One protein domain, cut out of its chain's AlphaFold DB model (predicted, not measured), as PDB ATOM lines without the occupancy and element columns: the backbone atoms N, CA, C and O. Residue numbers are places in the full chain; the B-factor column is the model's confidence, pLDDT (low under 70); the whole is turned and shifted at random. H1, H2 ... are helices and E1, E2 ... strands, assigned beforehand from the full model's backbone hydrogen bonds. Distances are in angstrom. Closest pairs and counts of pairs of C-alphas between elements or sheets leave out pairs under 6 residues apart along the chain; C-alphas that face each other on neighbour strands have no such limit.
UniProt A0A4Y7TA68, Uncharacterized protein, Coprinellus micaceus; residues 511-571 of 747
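Overview. This is residues 511 to 571 of the 747 residues of an uncharacterized protein of Coprinellus micaceus (UniProt A0A4Y7TA68). A small two-stranded hairpin, E1 and E2, lies in the middle of a loose, elongated model, with H2 leading straight into it and H3 leading straight out of it. The longest helix, H1, lies at one end of the long axis, near H2, and the unnamed tail of residues 558 to 571 runs out to the other end. The printed part has 61 residues, with three named helices and two named strands in the order H1, H2, E1, E2, H3; the sheet, in the order E1 - E2, is antiparallel. The class is mostly helix, and the whole is loose, with a radius of gyration of the C-alphas of 14.2 A and spans of 43 by 26 by 15 A.

Along the chain. The printed part begins at His 511, and H1 follows as residues 516 to 527, 16.6 A from first to last C-alpha, beginning at C-alpha 516 at (69.197, -22.781, 85.120). H2 is residues 532 to 538, 9.8 A long. E1 is residues 539 to 541, 7.0 A long, and E2 is residues 548 to 550, 7.3 A long. H3 is residues 551 to 557, 9.8 A long, ending at C-alpha 557 at (78.354, -30.415, 95.310). Residues 558 to 571 hold no named element.

Arrangement. E1 and E2 form an antiparallel hairpin, with 144 degrees between their directions. N 540 and O 549 are within hydrogen-bond range at 2.9 A, and so are N 549 and O 540 at 2.9 A. C-alphas 541 and 548 face each other at 4.3 A. The closest C-alphas of E1 and H3 are those of Phe 539 and Arg 551, 5.0 A apart. H2 and H3 only just touch, with 3 pairs of C-alphas within 8 A, the closest those of Thr 538 and Arg 551 at 5.7 A. Their lines stand at a shallow tilt of 11 degrees, and they run the same way. H1 and H2 are near each other, their closest C-alphas 8.2 A apart. H1 is apart from E1, E2 and H3. In H1, H2 and H3 every O i to N i+4 pair is within hydrogen-bond range.

Size, cuts and confidence. The two C-alphas farthest apart are those of Thr 528 and Cys 570, at 44.2 A. The printed part has no cut. The links from H1 to H2, H2 to E1 and E2 to H3 are tight, the link from E1 to E2 is short, and no link is long. The mean pLDDT of the printed part is 74.9; it is under 70 at residues 511 to 514, 543, 555 to 558 and 564 to 571.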
ATOM      1  N   HIS A 511      73.051 -36.197  88.227       37.59
ATOM      2  CA  HIS A 511      74.260 -35.352  88.191       37.59
ATOM      3  C   HIS A 511      74.066 -33.935  88.791       37.59
ATOM      4  O   HIS A 511      72.986 -33.352  88.667       37.59
ATOM      5  N   PRO A 512      75.123 -33.314  89.359       46.88
ATOM      6  CA  PRO A 512      75.034 -32.072  90.134       46.88
ATOM      7  C   PRO A 512      75.072 -30.768  89.313       46.88
ATOM      8  O   PRO A 512      75.711 -29.796  89.716       46.88
ATOM      9  N   SER A 513      74.360 -30.683  88.187       54.66
ATOM     10  CA  SER A 513      74.032 -29.382  87.588       54.66
ATOM     11  C   SER A 513      72.590 -29.018  87.934       54.66
ATOM     12  O   SER A 513      71.641 -29.568  87.385       54.66
ATOM     13  N   VAL A 514      72.400 -28.077  88.867       58.88
ATOM     14  CA  VAL A 514      71.074 -27.479  89.094       58.88
ATOM     15  C   VAL A 514      70.681 -26.747  87.806       58.88
ATOM     16  O   VAL A 514      71.374 -25.783  87.457       58.88
ATOM     17  N   PRO A 515      69.624 -27.181  87.085       71.19
ATOM     18  CA  PRO A 515      69.214 -26.554  85.837       71.19
ATOM     19  C   PRO A 515      69.002 -25.056  86.032       71.19
ATOM     20  O   PRO A 515      68.487 -24.631  87.065       71.19
ATOM     21  N   LYS A 516      69.360 -24.242  85.031       77.44
ATOM     22  CA  LYS A 516      69.197 -22.781  85.120       77.44
ATOM     23  C   LYS A 516      67.757 -22.399  85.509       77.44
ATOM     24  O   LYS A 516      67.561 -21.619  86.429       77.44
ATOM     25  N   LYS A 517      66.781 -23.105  84.923       80.75
ATOM     26  CA  LYS A 517      65.344 -23.015  85.219       80.75
ATOM     27  C   LYS A 517      64.985 -23.220  86.702       80.75
ATOM     28  O   LYS A 517      64.117 -22.511  87.195       80.75
ATOM     29  N   ASP A 518      65.641 -24.141  87.416       80.25
ATOM     30  CA  ASP A 518      65.413 -24.353  88.857       80.25
ATOM     31  C   ASP A 518      65.873 -23.127  89.664       80.25
ATOM     32  O   ASP A 518      65.203 -22.720  90.612       80.25
ATOM     33  N   LYS A 519      67.007 -22.521  89.278       80.69
ATOM     34  CA  LYS A 519      67.513 -21.295  89.914       80.69
ATOM     35  C   LYS A 519      66.590 -20.115  89.633       80.69
ATOM     36  O   LYS A 519      66.215 -19.419  90.568       80.69
ATOM     37  N   ASP A 520      66.200 -19.931  88.373       87.38
ATOM     38  CA  ASP A 520      65.316 -18.844  87.944       87.38
ATOM     39  C   ASP A 520      63.952 -18.928  88.668       87.38
ATOM     40  O   ASP A 520      63.449 -17.921  89.165       87.38
ATOM     41  N   ALA A 521      63.395 -20.138  88.827       88.50
ATOM     42  CA  ALA A 521      62.157 -20.377  89.574       88.50
ATOM     43  C   ALA A 521      62.290 -20.105  91.085       88.50
ATOM     44  O   ALA A 521      61.385 -19.531  91.688       88.50
ATOM     45  N   VAL A 522      63.413 -20.474  91.713       87.00
ATOM     46  CA  VAL A 522      63.648 -20.156  93.132       87.00
ATOM     47  C   VAL A 522      63.887 -18.661  93.343       87.00
ATOM     48  O   VAL A 522      63.359 -18.112  94.306       87.00
ATOM     49  N   MET A 523      64.607 -17.983  92.445       89.50
ATOM     50  CA  MET A 523      64.763 -16.526  92.504       89.50
ATOM     51  C   MET A 523      63.412 -15.817  92.370       89.50
ATOM     52  O   MET A 523      63.131 -14.924  93.165       89.50
ATOM     53  N   ALA A 524      62.547 -16.259  91.448       91.38
ATOM     54  CA  ALA A 524      61.180 -15.752  91.341       91.38
ATOM     55  C   ALA A 524      60.415 -15.925  92.666       91.38
ATOM     56  O   ALA A 524      59.967 -14.932  93.236       91.38
ATOM     57  N   ASN A 525      60.373 -17.148  93.211       91.44
ATOM     58  CA  ASN A 525      59.702 -17.443  94.481       91.44
ATOM     59  C   ASN A 525      60.254 -16.622  95.662       91.44
ATOM     60  O   ASN A 525      59.485 -16.212  96.525       91.44
ATOM     61  N   LEU A 526      61.566 -16.359  95.718       89.38
ATOM     62  CA  LEU A 526      62.152 -15.465  96.723       89.38
ATOM     63  C   LEU A 526      61.655 -14.022  96.545       89.38
ATOM     64  O   LEU A 526      61.246 -13.402  97.522       89.38
ATOM     65  N   THR A 527      61.641 -13.498  95.314       92.25
ATOM     66  CA  THR A 527      61.180 -12.121  95.039       92.25
ATOM     67  C   THR A 527      59.679 -11.909  95.245       92.25
ATOM     68  O   THR A 527      59.273 -10.797  95.568       92.25
ATOM     69  N   THR A 528      58.852 -12.949  95.104       94.50
ATOM     70  CA  THR A 528      57.401 -12.886  95.372       94.50
ATOM     71  C   THR A 528      57.029 -13.184  96.826       94.50
ATOM     72  O   THR A 528      55.850 -13.137  97.167       94.50
ATOM     73  N   GLY A 529      58.007 -13.521  97.673       88.25
ATOM     74  CA  GLY A 529      57.784 -14.126  98.985       88.25
ATOM     75  C   GLY A 529      57.630 -15.647  98.878       88.25
ATOM     76  O   GLY A 529      56.681 -16.156  98.281       88.25
ATOM     77  N   MET A 530      58.573 -16.380  99.471       94.25
ATOM     78  CA  MET A 530      58.579 -17.844  99.484       94.25
ATOM     79  C   MET A 530      57.933 -18.358 100.783       94.25
ATOM     80  O   MET A 530      58.340 -17.911 101.856       94.25
ATOM     81  N   PRO A 531      56.986 -19.318 100.734       86.50
ATOM     82  CA  PRO A 531      56.440 -19.942 101.940       86.50
ATOM     83  C   PRO A 531      57.531 -20.620 102.776       86.50
ATOM     84  O   PRO A 531      58.436 -21.249 102.226       86.50
ATOM     85  N   GLU A 532      57.425 -20.545 104.102       75.25
ATOM     86  CA  GLU A 532      58.486 -20.985 105.018       75.25
ATOM     87  C   GLU A 532      58.902 -22.456 104.811       75.25
ATOM     88  O   GLU A 532      60.089 -22.753 104.664       75.25
ATOM     89  N   GLY A 533      57.941 -23.382 104.701       77.44
ATOM     90  CA  GLY A 533      58.234 -24.792 104.412       77.44
ATOM     91  C   GLY A 533      58.958 -24.991 103.073       77.44
ATOM     92  O   GLY A 533      59.866 -25.815 102.966       77.44
ATOM     93  N   THR A 534      58.639 -24.183 102.054       83.44
ATOM     94  CA  THR A 534      59.344 -24.186 100.762       83.44
ATOM     95  C   THR A 534      60.766 -23.640 100.898       83.44
ATOM     96  O   THR A 534      61.686 -24.193 100.290       83.44
ATOM     97  N   PHE A 535      60.974 -22.611 101.724       87.00
ATOM     98  CA  PHE A 535      62.297 -22.063 102.018       87.00
ATOM     99  C   PHE A 535      63.180 -23.105 102.709       87.00
ATOM    100  O   PHE A 535      64.263 -23.416 102.212       87.00
ATOM    101  N   TRP A 536      62.700 -23.741 103.779       79.44
ATOM    102  CA  TRP A 536      63.475 -24.764 104.485       79.44
ATOM    103  C   TRP A 536      63.642 -26.074 103.705       79.44
ATOM    104  O   TRP A 536      64.644 -26.766 103.896       79.44
ATOM    105  N   ALA A 537      62.735 -26.420 102.788       78.44
ATOM    106  CA  ALA A 537      62.964 -27.506 101.833       78.44
ATOM    107  C   ALA A 537      64.092 -27.153 100.844       78.44
ATOM    108  O   ALA A 537      64.991 -27.963 100.601       78.44
ATOM    109  N   THR A 538      64.080 -25.924 100.315       85.56
ATOM    110  CA  THR A 538      65.001 -25.453  99.267       85.56
ATOM    111  C   THR A 538      66.409 -25.166  99.788       85.56
ATOM    112  O   THR A 538      67.385 -25.490  99.108       85.56
ATOM    113  N   PHE A 539      66.532 -24.594 100.987       89.12
ATOM    114  CA  PHE A 539      67.784 -24.082 101.543       89.12
ATOM    115  C   PHE A 539      68.298 -24.883 102.752       89.12
ATOM    116  O   PHE A 539      67.601 -25.684 103.383       89.12
ATOM    117  N   VAL A 540      69.578 -24.683 103.051       86.00
ATOM    118  CA  VAL A 540      70.291 -25.232 104.206       86.00
ATOM    119  C   VAL A 540      71.441 -24.292 104.573       86.00
ATOM    120  O   VAL A 540      72.077 -23.716 103.689       86.00
ATOM    121  N   GLN A 541      71.705 -24.120 105.871       84.94
ATOM    122  CA  GLN A 541      72.846 -23.342 106.355       84.94
ATOM    123  C   GLN A 541      74.007 -24.265 106.732       84.94
ATOM    124  O   GLN A 541      73.835 -25.209 107.505       84.94
ATOM    125  N   CYS A 542      75.212 -23.966 106.250       77.69
ATOM    126  CA  CYS A 542      76.415 -24.648 106.705       77.69
ATOM    127  C   CYS A 542      76.749 -24.245 108.151       77.69
ATOM    128  O   CYS A 542      76.995 -23.075 108.447       77.69
ATOM    129  N   LEU A 543      76.832 -25.214 109.068       67.56
ATOM    130  CA  LEU A 543      77.120 -24.930 110.480       67.56
ATOM    131  C   LEU A 543      78.513 -24.320 110.720       67.56
ATOM    132  O   LEU A 543      78.697 -23.665 111.751       67.56
ATOM    133  N   VAL A 544      79.468 -24.520 109.801       75.50
ATOM    134  CA  VAL A 544      80.879 -24.117 109.943       75.50
ATOM    135  C   VAL A 544      81.112 -22.665 109.516       75.50
ATOM    136  O   VAL A 544      81.653 -21.898 110.309       75.50
ATOM    137  N   CYS A 545      80.709 -22.283 108.300       82.25
ATOM    138  CA  CYS A 545      80.894 -20.929 107.751       82.25
ATOM    139  C   CYS A 545      79.658 -20.025 107.833       82.25
ATOM    140  O   CYS A 545      79.801 -18.819 107.685       82.25
ATOM    141  N   LYS A 546      78.473 -20.584 108.122       79.62
ATOM    142  CA  LYS A 546      77.161 -19.905 108.143       79.62
ATOM    143  C   LYS A 546      76.587 -19.503 106.778       79.62
ATOM    144  O   LYS A 546      75.484 -18.957 106.751       79.62
ATOM    145  N   ASP A 547      77.239 -19.876 105.677       84.00
ATOM    146  CA  ASP A 547      76.689 -19.746 104.322       84.00
ATOM    147  C   ASP A 547      75.328 -20.456 104.214       84.00
ATOM    148  O   ASP A 547      75.194 -21.622 104.600       84.00
ATOM    149  N   VAL A 548      74.326 -19.766 103.661       83.75
ATOM    150  CA  VAL A 548      73.034 -20.354 103.280       83.75
ATOM    151  C   VAL A 548      73.088 -20.701 101.798       83.75
ATOM    152  O   VAL A 548      73.431 -19.863 100.968       83.75
ATOM    153  N   MET A 549      72.753 -21.942 101.453       87.62
ATOM    154  CA  MET A 549      72.806 -22.434 100.077       87.62
ATOM    155  C   MET A 549      71.690 -23.432  99.778       87.62
ATOM    156  O   MET A 549      70.988 -23.893 100.676       87.62
ATOM    157  N   PHE A 550      71.513 -23.773  98.501       87.12
ATOM    158  CA  PHE A 550      70.512 -24.753  98.095       87.12
ATOM    159  C   PHE A 550      70.844 -26.127  98.685       87.12
ATOM    160  O   PHE A 550      71.954 -26.637  98.527       87.12
ATOM    161  N   ARG A 551      69.850 -26.794  99.272       82.00
ATOM    162  CA  ARG A 551      69.947 -28.181  99.751       82.00
ATOM    163  C   ARG A 551      70.420 -29.120  98.633       82.00
ATOM    164  O   ARG A 551      71.297 -29.950  98.853       82.00
ATOM    165  N   LYS A 552      69.926 -28.894  97.409       79.12
ATOM    166  CA  LYS A 552      70.329 -29.598  96.178       79.12
ATOM    167  C   LYS A 552      71.815 -29.395  95.823       79.12
ATOM    168  O   LYS A 552      72.444 -30.348  95.382       79.12
ATOM    169  N   THR A 553      72.403 -28.211  96.052       71.06
ATOM    170  CA  THR A 553      73.848 -27.988  95.819       71.06
ATOM    171  C   THR A 553      74.721 -28.442  96.983       71.06
ATOM    172  O   THR A 553      75.837 -28.880  96.740       71.06
ATOM    173  N   MET A 554      74.241 -28.374  98.231       71.88
ATOM    174  CA  MET A 554      75.007 -28.872  99.380       71.88
ATOM    175  C   MET A 554      75.199 -30.391  99.300       71.88
ATOM    176  O   MET A 554      76.321 -30.860  99.468       71.88
ATOM    177  N   ILE A 555      74.124 -31.135  99.006       64.44
ATOM    178  CA  ILE A 555      74.154 -32.600  98.869       64.44
ATOM    179  C   ILE A 555      75.016 -33.017  97.674       64.44
ATOM    180  O   ILE A 555      75.867 -33.887  97.803       64.44
ATOM    181  N   ALA A 556      74.800 -32.403  96.508       69.38
ATOM    182  CA  ALA A 556      75.373 -32.896  95.257       69.38
ATOM    183  C   ALA A 556      76.728 -32.247  94.885       69.38
ATOM    184  O   ALA A 556      77.367 -32.663  93.924       69.38
ATOM    185  N   GLY A 557      77.164 -31.217  95.619       61.09
ATOM    186  CA  GLY A 557      78.354 -30.415  95.310       61.09
ATOM    187  C   GLY A 557      79.425 -30.366  96.402       61.09
ATOM    188  O   GLY A 557      80.337 -29.557  96.270       61.09
ATOM    189  N   ASN A 558      79.313 -31.176  97.467       64.88
ATOM    190  CA  ASN A 558      80.282 -31.290  98.571       64.88
ATOM    191  C   ASN A 558      80.860 -29.939  99.031       64.88
ATOM    192  O   ASN A 558      82.039 -29.654  98.825       64.88
ATOM    193  N   HIS A 559      80.021 -29.099  99.653       80.25
ATOM    194  CA  HIS A 559      80.408 -27.755 100.100       80.25
ATOM    195  C   HIS A 559      81.723 -27.752 100.903       80.25
ATOM    196  O   HIS A 559      81.784 -28.176 102.059       80.25
ATOM    197  N   THR A 560      82.769 -27.205 100.288       79.31
ATOM    198  CA  THR A 560      84.070 -26.981 100.907       79.31
ATOM    199  C   THR A 560      84.071 -25.637 101.626       79.31
ATOM    200  O   THR A 560      84.092 -24.569 101.013       79.31
ATOM    201  N   CYS A 561      84.055 -25.668 102.958       80.75
ATOM    202  CA  CYS A 561      84.148 -24.453 103.759       80.75
ATOM    203  C   CYS A 561      85.487 -23.743 103.489       80.75
ATOM    204  O   CYS A 561      86.548 -24.284 103.800       80.75
ATOM    205  N   ALA A 562      85.453 -22.499 102.997       74.94
ATOM    206  CA  ALA A 562      86.663 -21.694 102.768       74.94
ATOM    207  C   ALA A 562      87.448 -21.377 104.065       74.94
ATOM    208  O   ALA A 562      88.609 -20.960 104.025       74.94
ATOM    209  N   ILE A 563      86.832 -21.609 105.230       73.75
ATOM    210  CA  ILE A 563      87.482 -21.576 106.542       73.75
ATOM    211  C   ILE A 563      88.486 -22.732 106.627       73.75
ATOM    212  O   ILE A 563      88.133 -23.861 106.969       73.75
ATOM    213  N   LYS A 564      89.758 -22.429 106.337       59.03
ATOM    214  CA  LYS A 564      90.867 -23.391 106.400       59.03
ATOM    215  C   LYS A 564      90.849 -24.158 107.735       59.03
ATOM    216  O   LYS A 564      90.874 -23.525 108.794       59.03
ATOM    217  N   PRO A 565      90.906 -25.504 107.724       57.16
ATOM    218  CA  PRO A 565      90.847 -26.299 108.948       57.16
ATOM    219  C   PRO A 565      92.076 -26.132 109.856       57.16
ATOM    220  O   PRO A 565      92.059 -26.629 110.974       57.16
ATOM    221  N   SER A 566      93.110 -25.376 109.474       51.00
ATOM    222  CA  SER A 566      94.306 -25.114 110.294       51.00
ATOM    223  C   SER A 566      94.067 -24.323 111.596       51.00
ATOM    224  O   SER A 566      95.005 -24.117 112.358       51.00
ATOM    225  N   ARG A 567      92.826 -23.904 111.894       49.84
ATOM    226  CA  ARG A 567      92.393 -23.443 113.235       49.84
ATOM    227  C   ARG A 567      91.178 -24.205 113.794       49.84
ATOM    228  O   ARG A 567      90.570 -23.777 114.769       49.84
ATOM    229  N   ILE A 568      90.799 -25.315 113.157       51.69
ATOM    230  CA  ILE A 568      89.623 -26.138 113.494       51.69
ATOM    231  C   ILE A 568      89.977 -27.631 113.655       51.69
ATOM    232  O   ILE A 568      89.285 -28.333 114.382       51.69
ATOM    233  N   ALA A 569      91.082 -28.111 113.078       41.97
ATOM    234  CA  ALA A 569      91.567 -29.491 113.193       41.97
ATOM    235  C   ALA A 569      91.944 -29.887 114.634       41.97
ATOM    236  O   ALA A 569      91.840 -31.053 114.998       41.97
ATOM    237  N   CYS A 570      92.295 -28.906 115.473       42.31
ATOM    238  CA  CYS A 570      92.436 -29.063 116.922       42.31
ATOM    239  C   CYS A 570      91.244 -28.468 117.694       42.31
ATOM    240  O   CYS A 570      91.404 -28.012 118.825       42.31
ATOM    241  N   ARG A 571      90.024 -28.492 117.129       41.28
ATOM    242  CA  ARG A 571      88.815 -28.465 117.965       41.28
ATOM    243  C   ARG A 571      88.780 -29.764 118.757       41.28
ATOM    244  O   ARG A 571      88.258 -30.773 118.291       41.28
TER     245      ARG A 571